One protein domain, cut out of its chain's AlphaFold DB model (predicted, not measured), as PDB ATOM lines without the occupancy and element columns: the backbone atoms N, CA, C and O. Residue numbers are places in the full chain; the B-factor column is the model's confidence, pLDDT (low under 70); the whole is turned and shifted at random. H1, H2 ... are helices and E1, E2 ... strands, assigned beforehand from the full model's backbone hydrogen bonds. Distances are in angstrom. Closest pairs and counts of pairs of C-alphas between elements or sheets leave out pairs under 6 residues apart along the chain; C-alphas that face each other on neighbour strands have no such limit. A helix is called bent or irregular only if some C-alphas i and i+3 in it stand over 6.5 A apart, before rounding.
ATOM      1  N   THR A 139     -30.103 -44.956 -48.127       89.31
ATOM      2  CA  THR A 139     -30.210 -43.494 -48.068       89.31
ATOM      3  C   THR A 139     -30.544 -42.860 -49.414       89.31
ATOM      4  O   THR A 139     -31.174 -41.809 -49.437       89.31
ATOM      5  N   GLU A 140     -30.200 -43.503 -50.531       90.19
ATOM      6  CA  GLU A 140     -30.540 -43.018 -51.874       90.19
ATOM      7  C   GLU A 140     -32.046 -43.125 -52.167       90.19
ATOM      8  O   GLU A 140     -32.574 -42.388 -53.000       90.19
ATOM      9  N   LEU A 141     -32.762 -43.988 -51.432       90.06
ATOM     10  CA  LEU A 141     -34.223 -44.067 -51.477       90.06
ATOM     11  C   LEU A 141     -34.882 -42.851 -50.810       90.06
ATOM     12  O   LEU A 141     -36.017 -42.514 -51.136       90.06
ATOM     13  N   PHE A 142     -34.190 -42.183 -49.883       90.06
ATOM     14  CA  PHE A 142     -34.713 -41.051 -49.116       90.06
ATOM     15  C   PHE A 142     -34.592 -39.742 -49.897       90.06
ATOM     16  O   PHE A 142     -34.001 -38.761 -49.444       90.06
ATOM     17  N   THR A 143     -35.181 -39.739 -51.088       85.00
ATOM     18  CA  THR A 143     -35.339 -38.563 -51.938       85.00
ATOM     19  C   THR A 143     -36.794 -38.451 -52.383       85.00
ATOM     20  O   THR A 143     -37.535 -39.437 -52.418       85.00
ATOM     21  N   GLU A 144     -37.216 -37.243 -52.757       83.44
ATOM     22  CA  GLU A 144     -38.589 -37.000 -53.226       83.44
ATOM     23  C   GLU A 144     -38.939 -37.813 -54.483       83.44
ATOM     24  O   GLU A 144     -40.107 -38.079 -54.751       83.44
ATOM     25  N   ASN A 145     -37.928 -38.274 -55.220       83.44
ATOM     26  CA  ASN A 145     -38.087 -38.999 -56.473       83.44
ATOM     27  C   ASN A 145     -38.603 -40.431 -56.315       83.44
ATOM     28  O   ASN A 145     -38.948 -41.025 -57.330       83.44
ATOM     29  N   TYR A 146     -38.620 -41.010 -55.110       85.69
ATOM     30  CA  TYR A 146     -39.021 -42.414 -54.921       85.69
ATOM     31  C   TYR A 146     -40.226 -42.603 -54.007       85.69
ATOM     32  O   TYR A 146     -40.999 -43.534 -54.214       85.69
ATOM     33  N   LEU A 147     -40.372 -41.763 -52.982       88.19
ATOM     34  CA  LEU A 147     -41.362 -41.983 -51.924       88.19
ATOM     35  C   LEU A 147     -42.506 -40.964 -51.954       88.19
ATOM     36  O   LEU A 147     -43.618 -41.277 -51.526       88.19
ATOM     37  N   THR A 148     -42.262 -39.755 -52.457       88.44
ATOM     38  CA  THR A 148     -43.229 -38.657 -52.381       88.44
ATOM     39  C   THR A 148     -44.359 -38.844 -53.390       88.44
ATOM     40  O   THR A 148     -44.127 -39.001 -54.582       88.44
ATOM     41  N   ARG A 149     -45.605 -38.803 -52.901       86.06
ATOM     42  CA  ARG A 149     -46.863 -39.077 -53.624       86.06
ATOM     43  C   ARG A 149     -46.971 -40.487 -54.214       86.06
ATOM     44  O   ARG A 149     -47.916 -40.761 -54.948       86.06
ATOM     45  N   GLU A 150     -46.068 -41.385 -53.835       86.56
ATOM     46  CA  GLU A 150     -46.065 -42.773 -54.282       86.56
ATOM     47  C   GLU A 150     -46.752 -43.700 -53.275       86.56
ATOM     48  O   GLU A 150     -46.910 -43.389 -52.089       86.56
ATOM     49  N   ARG A 151     -47.160 -44.876 -53.758       88.62
ATOM     50  CA  ARG A 151     -47.673 -45.974 -52.928       88.62
ATOM     51  C   ARG A 151     -46.607 -47.058 -52.846       88.62
ATOM     52  O   ARG A 151     -46.507 -47.896 -53.737       88.62
ATOM     53  N   THR A 152     -45.817 -47.045 -51.779       88.88
ATOM     54  CA  THR A 152     -44.610 -47.876 -51.678       88.88
ATOM     55  C   THR A 152     -44.832 -49.058 -50.747       88.88
ATOM     56  O   THR A 152     -45.211 -48.875 -49.594       88.88
ATOM     57  N   PHE A 153     -44.552 -50.274 -51.220       90.75
ATOM     58  CA  PHE A 153     -44.555 -51.479 -50.389       90.75
ATOM     59  C   PHE A 153     -43.132 -51.878 -49.988       90.75
ATOM     60  O   PHE A 153     -42.327 -52.290 -50.818       90.75
ATOM     61  N   LEU A 154     -42.832 -51.766 -48.696       90.75
ATOM     62  CA  LEU A 154     -41.519 -52.026 -48.121       90.75
ATOM     63  C   LEU A 154     -41.396 -53.488 -47.677       90.75
ATOM     64  O   LEU A 154     -42.080 -53.955 -46.762       90.75
ATOM     65  N   THR A 155     -40.451 -54.200 -48.286       89.12
ATOM     66  CA  THR A 155     -40.095 -55.594 -47.968       89.12
ATOM     67  C   THR A 155     -38.788 -55.696 -47.169       89.12
ATOM     68  O   THR A 155     -38.103 -56.714 -47.192       89.12
ATOM     69  N   LEU A 156     -38.452 -54.635 -46.425       86.81
ATOM     70  CA  LEU A 156     -37.178 -54.453 -45.712       86.81
ATOM     71  C   LEU A 156     -37.182 -54.990 -44.265       86.81
ATOM     72  O   LEU A 156     -36.171 -54.920 -43.565       86.81
ATOM     73  N   GLY A 157     -38.315 -55.525 -43.800       85.56
ATOM     74  CA  GLY A 157     -38.514 -55.927 -42.408       85.56
ATOM     75  C   GLY A 157     -38.619 -54.737 -41.445       85.56
ATOM     76  O   GLY A 157     -38.575 -53.579 -41.848       85.56
ATOM     77  N   TYR A 158     -38.778 -55.017 -40.147       89.06
ATOM     78  CA  TYR A 158     -39.149 -53.981 -39.171       89.06
ATOM     79  C   TYR A 158     -37.990 -53.085 -38.708       89.06
ATOM     80  O   TYR A 158     -38.209 -51.949 -38.300       89.06
ATOM     81  N   ARG A 159     -36.746 -53.581 -38.755       90.44
ATOM     82  CA  ARG A 159     -35.580 -52.907 -38.150       90.44
ATOM     83  C   ARG A 159     -35.218 -51.583 -38.821       90.44
ATOM     84  O   ARG A 159     -34.570 -50.755 -38.199       90.44
ATOM     85  N   LEU A 160     -35.609 -51.418 -40.081       91.19
ATOM     86  CA  LEU A 160     -35.299 -50.241 -40.888       91.19
ATOM     87  C   LEU A 160     -36.469 -49.253 -40.963       91.19
ATOM     88  O   LEU A 160     -36.317 -48.194 -41.559       91.19
ATOM     89  N   LEU A 161     -37.629 -49.576 -40.374       93.44
ATOM     90  CA  LEU A 161     -38.849 -48.783 -40.552       93.44
ATOM     91  C   LEU A 161     -38.766 -47.392 -39.929       93.44
ATOM     92  O   LEU A 161     -39.352 -46.471 -40.482       93.44
ATOM     93  N   SER A 162     -38.009 -47.209 -38.845       94.00
ATOM     94  CA  SER A 162     -37.838 -45.891 -38.216       94.00
ATOM     95  C   SER A 162     -37.264 -44.845 -39.174       94.00
ATOM     96  O   SER A 162     -37.644 -43.682 -39.111       94.00
ATOM     97  N   ALA A 163     -36.417 -45.249 -40.126       93.75
ATOM     98  CA  ALA A 163     -35.866 -44.339 -41.130       93.75
ATOM     99  C   ALA A 163     -36.929 -43.784 -42.104       93.75
ATOM    100  O   ALA A 163     -36.685 -42.787 -42.779       93.75
ATOM    101  N   PHE A 164     -38.111 -44.406 -42.164       93.94
ATOM    102  CA  PHE A 164     -39.220 -43.999 -43.028       93.94
ATOM    103  C   PHE A 164     -40.232 -43.077 -42.335       93.94
ATOM    104  O   PHE A 164     -41.142 -42.589 -43.002       93.94
ATOM    105  N   GLU A 165     -40.084 -42.795 -41.036       93.62
ATOM    106  CA  GLU A 165     -41.003 -41.922 -40.289       93.62
ATOM    107  C   GLU A 165     -41.212 -40.545 -40.965       93.62
ATOM    108  O   GLU A 165     -42.369 -40.174 -41.181       93.62
ATOM    109  N   PRO A 166     -40.165 -39.826 -41.437       92.94
ATOM    110  CA  PRO A 166     -40.344 -38.533 -42.113       92.94
ATOM    111  C   PRO A 166     -41.092 -38.615 -43.454       92.94
ATOM    112  O   PRO A 166     -41.508 -37.592 -44.001       92.94
ATOM    113  N   TRP A 167     -41.236 -39.820 -44.009       91.88
ATOM    114  CA  TRP A 167     -41.827 -40.072 -45.322       91.88
ATOM    115  C   TRP A 167     -43.299 -40.493 -45.239       91.88
ATOM    116  O   TRP A 167     -43.991 -40.468 -46.257       91.88
ATOM    117  N   GLN A 168     -43.810 -40.801 -44.040       89.88
ATOM    118  CA  GLN A 168     -45.220 -41.163 -43.821       89.88
ATOM    119  C   GLN A 168     -46.197 -40.044 -44.208       89.88
ATOM    120  O   GLN A 168     -47.337 -40.315 -44.573       89.88
ATOM    121  N   SER A 169     -45.768 -38.781 -44.132       90.56
ATOM    122  CA  SER A 169     -46.572 -37.619 -44.538       90.56
ATOM    123  C   SER A 169     -46.427 -37.265 -46.020       90.56
ATOM    124  O   SER A 169     -47.183 -36.440 -46.532       90.56
ATOM    125  N   GLN A 170     -45.457 -37.868 -46.711       91.25
ATOM    126  CA  GLN A 170     -45.098 -37.524 -48.085       91.25
ATOM    127  C   GLN A 170     -45.644 -38.530 -49.097       91.25
ATOM    128  O   GLN A 170     -45.871 -38.158 -50.245       91.25
ATOM    129  N   GLY A 171     -45.892 -39.774 -48.686       88.81
ATOM    130  CA  GLY A 171     -46.442 -40.836 -49.525       88.81
ATOM    131  C   GLY A 171     -47.294 -41.818 -48.727       88.81
ATOM    132  O   GLY A 171     -47.541 -41.631 -47.539       88.81
ATOM    133  N   VAL A 172     -47.755 -42.883 -49.382       90.62
ATOM    134  CA  VAL A 172     -48.490 -43.968 -48.717       90.62
ATOM    135  C   VAL A 172     -47.571 -45.174 -48.604       90.62
ATOM    136  O   VAL A 172     -47.280 -45.838 -49.601       90.62
ATOM    137  N   LEU A 173     -47.115 -45.462 -47.388       92.25
ATOM    138  CA  LEU A 173     -46.165 -46.537 -47.132       92.25
ATOM    139  C   LEU A 173     -46.872 -47.766 -46.552       92.25
ATOM    140  O   LEU A 173     -47.575 -47.703 -45.544       92.25
ATOM    141  N   PHE A 174     -46.644 -48.906 -47.189       92.12
ATOM    142  CA  PHE A 174     -47.064 -50.224 -46.736       92.12
ATOM    143  C   PHE A 174     -45.830 -50.989 -46.281       92.12
ATOM    144  O   PHE A 174     -44.769 -50.880 -46.894       92.12
ATOM    145  N   THR A 175     -45.956 -51.809 -45.242       91.44
ATOM    146  CA  THR A 175     -44.851 -52.664 -44.797       91.44
ATOM    147  C   THR A 175     -45.317 -54.080 -44.513       91.44
ATOM    148  O   THR A 175     -46.442 -54.315 -44.055       91.44
ATOM    149  N   ARG A 176     -44.424 -55.035 -44.776       88.50
ATOM    150  CA  ARG A 176     -44.576 -56.415 -44.328       88.50
ATOM    151  C   ARG A 176     -43.688 -56.661 -43.119       88.50
ATOM    152  O   ARG A 176     -42.466 -56.533 -43.193       88.50
ATOM    153  N   ILE A 177     -44.303 -57.139 -42.045       86.25
ATOM    154  CA  ILE A 177     -43.597 -57.592 -40.846       86.25
ATOM    155  C   ILE A 177     -43.986 -59.029 -40.499       86.25
ATOM    156  O   ILE A 177     -45.047 -59.515 -40.886       86.25
ATOM    157  N   LEU A 178     -43.115 -59.718 -39.762       82.31
ATOM    158  CA  LEU A 178     -43.468 -60.993 -39.141       82.31
ATOM    159  C   LEU A 178     -44.439 -60.757 -37.971       82.31
ATOM    160  O   LEU A 178     -44.334 -59.713 -37.320       82.31
ATOM    161  N   PRO A 179     -45.337 -61.715 -37.663       81.56
ATOM    162  CA  PRO A 179     -46.303 -61.607 -36.571       81.56
ATOM    163  C   PRO A 179     -45.606 -61.747 -35.209       81.56
ATOM    164  O   PRO A 179     -45.673 -62.779 -34.549       81.56
ATOM    165  N   SER A 180     -44.893 -60.699 -34.807       84.62
ATOM    166  CA  SER A 180     -44.174 -60.603 -33.537       84.62
ATOM    167  C   SER A 180     -44.448 -59.249 -32.891       84.62
ATOM    168  O   SER A 180     -44.583 -58.239 -33.586       84.62
ATOM    169  N   SER A 181     -44.520 -59.231 -31.559       86.88
ATOM    170  CA  SER A 181     -44.808 -58.014 -30.788       86.88
ATOM    171  C   SER A 181     -43.762 -56.918 -31.022       86.88
ATOM    172  O   SER A 181     -44.106 -55.750 -31.197       86.88
ATOM    173  N   GLU A 182     -42.487 -57.302 -31.116       89.12
ATOM    174  CA  GLU A 182     -41.380 -56.381 -31.395       89.12
ATOM    175  C   GLU A 182     -41.543 -55.705 -32.758       89.12
ATOM    176  O   GLU A 182     -41.425 -54.486 -32.869       89.12
ATOM    177  N   ALA A 183     -41.856 -56.489 -33.795       88.38
ATOM    178  CA  ALA A 183     -42.014 -55.954 -35.137       88.38
ATOM    179  C   ALA A 183     -43.245 -55.049 -35.254       88.38
ATOM    180  O   ALA A 183     -43.181 -54.030 -35.940       88.38
ATOM    181  N   LEU A 184     -44.344 -55.399 -34.575       90.50
ATOM    182  CA  LEU A 184     -45.556 -54.582 -34.548       90.50
ATOM    183  C   LEU A 184     -45.309 -53.254 -33.829       90.50
ATOM    184  O   LEU A 184     -45.619 -52.199 -34.376       90.50
ATOM    185  N   THR A 185     -44.694 -53.302 -32.647       92.44
ATOM    186  CA  THR A 185     -44.331 -52.105 -31.875       92.44
ATOM    187  C   THR A 185     -43.422 -51.183 -32.688       92.44
ATOM    188  O   THR A 185     -43.687 -49.988 -32.775       92.44
ATOM    189  N   ALA A 186     -42.392 -51.731 -33.342       93.06
ATOM    190  CA  ALA A 186     -41.485 -50.949 -34.181       93.06
ATOM    191  C   ALA A 186     -42.190 -50.315 -35.394       93.06
ATOM    192  O   ALA A 186     -41.922 -49.163 -35.724       93.06
ATOM    193  N   ALA A 187     -43.100 -51.045 -36.047       93.06
ATOM    194  CA  ALA A 187     -43.858 -50.524 -37.182       93.06
ATOM    195  C   ALA A 187     -44.797 -49.379 -36.767       93.06
ATOM    196  O   ALA A 187     -44.802 -48.332 -37.414       93.06
ATOM    197  N   LEU A 188     -45.535 -49.548 -35.666       92.00
ATOM    198  CA  LEU A 188     -46.426 -48.514 -35.132       92.00
ATOM    199  C   LEU A 188     -45.648 -47.268 -34.691       92.00
ATOM    200  O   LEU A 188     -46.060 -46.155 -35.008       92.00
ATOM    201  N   ALA A 189     -44.504 -47.447 -34.021       93.75
ATOM    202  CA  ALA A 189     -43.631 -46.342 -33.622       93.75
ATOM    203  C   ALA A 189     -43.099 -45.546 -34.826       93.75
ATOM    204  O   ALA A 189     -42.948 -44.337 -34.736       93.75
ATOM    205  N   ALA A 190     -42.876 -46.211 -35.964       93.69
ATOM    206  CA  ALA A 190     -42.471 -45.583 -37.221       93.69
ATOM    207  C   ALA A 190     -43.649 -45.031 -38.061       93.69
ATOM    208  O   ALA A 190     -43.477 -44.703 -39.238       93.69
ATOM    209  N   GLY A 191     -44.860 -44.976 -37.493       91.69
ATOM    210  CA  GLY A 191     -46.048 -44.401 -38.130       91.69
ATOM    211  C   GLY A 191     -46.754 -45.307 -39.145       91.69
ATOM    212  O   GLY A 191     -47.644 -44.841 -39.855       91.69
ATOM    213  N   PHE A 192     -46.406 -46.597 -39.230       89.38
ATOM    214  CA  PHE A 192     -47.082 -47.519 -40.146       89.38
ATOM    215  C   PHE A 192     -48.442 -47.944 -39.596       89.38
ATOM    216  O   PHE A 192     -48.530 -48.725 -38.651       89.38
ATOM    217  N   ILE A 193     -49.507 -47.487 -40.253       78.81
ATOM    218  CA  ILE A 193     -50.890 -47.902 -39.971       78.81
ATOM    219  C   ILE A 193     -51.393 -48.998 -40.926       78.81
ATOM    220  O   ILE A 193     -52.278 -49.771 -40.567       78.81
ATOM    221  N   PHE A 194     -50.804 -49.115 -42.125       72.19
ATOM    222  CA  PHE A 194     -51.110 -50.171 -43.095       72.19
ATOM    223  C   PHE A 194     -50.052 -51.280 -43.029       72.19
ATOM    224  O   PHE A 194     -49.017 -51.230 -43.698       72.19
ATOM    225  N   ILE A 195     -50.321 -52.290 -42.201       70.50
ATOM    226  CA  ILE A 195     -49.409 -53.408 -41.942       70.50
ATOM    227  C   ILE A 195     -49.999 -54.698 -42.512       70.50
ATOM    228  O   ILE A 195     -51.124 -55.078 -42.186       70.50
ATOM    229  N   THR A 196     -49.226 -55.416 -43.327       68.81
ATOM    230  CA  THR A 196     -49.605 -56.750 -43.811       68.81
ATOM    231  C   THR A 196     -48.771 -57.827 -43.116       68.81
ATOM    232  O   THR A 196     -47.542 -57.808 -43.168       68.81
ATOM    233  N   LEU A 197     -49.443 -58.789 -42.474       60.12
ATOM    234  CA  LEU A 197     -48.809 -59.894 -41.732       60.12
ATOM    235  C   LEU A 197     -48.595 -61.158 -42.581       60.12
ATOM    236  O   LEU A 197     -47.822 -62.037 -42.202       60.12
TER     237      LEU A 197
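Overview. This is residues 139 to 197 of the 207 residues of the protein "Precorrin-6A/cobalt-precorrin-6A reductase" of Leptolyngbya sp. SIO1D8 (UniProt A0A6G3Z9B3). A narrow two-stranded parallel sheet, E1 beside E2, packs along H2, and H3 lies side by side with H2; the small H1 sits at one end of the long axis and H3 towards the other. A tail after H3 comes back to E2, where residues 195 to 196 make a short parallel pairing with residues 175 to 176. The printed part has 59 residues, with three named helices and two named strands in the order H1, E1, H2, E2, H3, a mixed class of helices and strands. It is compact, with a radius of gyration of the C-alphas of 10.7 A, yet elongated, spanning 32 by 18 by 17 A.

Along the chain. E1 is residues 151 to 154 and E2 residues 172 to 176, 13.8 A long. H2, residues 158 to 167, is 15.4 A long and begins at C-alpha 158 (-39.149, -53.981, -39.171). H3, residues 181 to 189, is 12.1 A long and ends at C-alpha 189 (-43.631, -46.342, -33.622). H1 is residues 144 to 147. H2 is irregular: C-alphas 163 and 166 are 7.4 A apart.

Arrangement. E1 and E2 are parallel at 24 degrees, with N 154 and O 174 at 2.8 A, within hydrogen-bond range. E1, H2 and E2 form a strand-helix-strand unit, two parallel neighbour strands with a helix between them in the chain, and its crossover is right-handed. The closest C-alphas of H2 and E2, Tyr 158 and Arg 176, are 7.9 A apart. H2 and H3 touch, closest at the C-alphas of Tyr 158 and Ala 183, 5.3 A, and run the same way at a shallow tilt of 10 degrees. H1 and H2 are close but not clearly touching, with the C-alphas of Leu 147 and Trp 167 closest at 6.9 A. H1 and H3 are apart. Every O i to N i+4 pair is within hydrogen-bond range in H3; H2 has 0 of 6, but 5 of 7 O i to N i+3 pairs; H1 is too short for an i+4 pair.

Size, cuts and confidence. The C-alphas farthest apart, those of Asn 145 and Ser 181, are 32.7 A apart. The printed part has no cut, and the four links between named elements are tight. The mean pLDDT of the printed part is 87.9, and residues 196 to 197 are under 70.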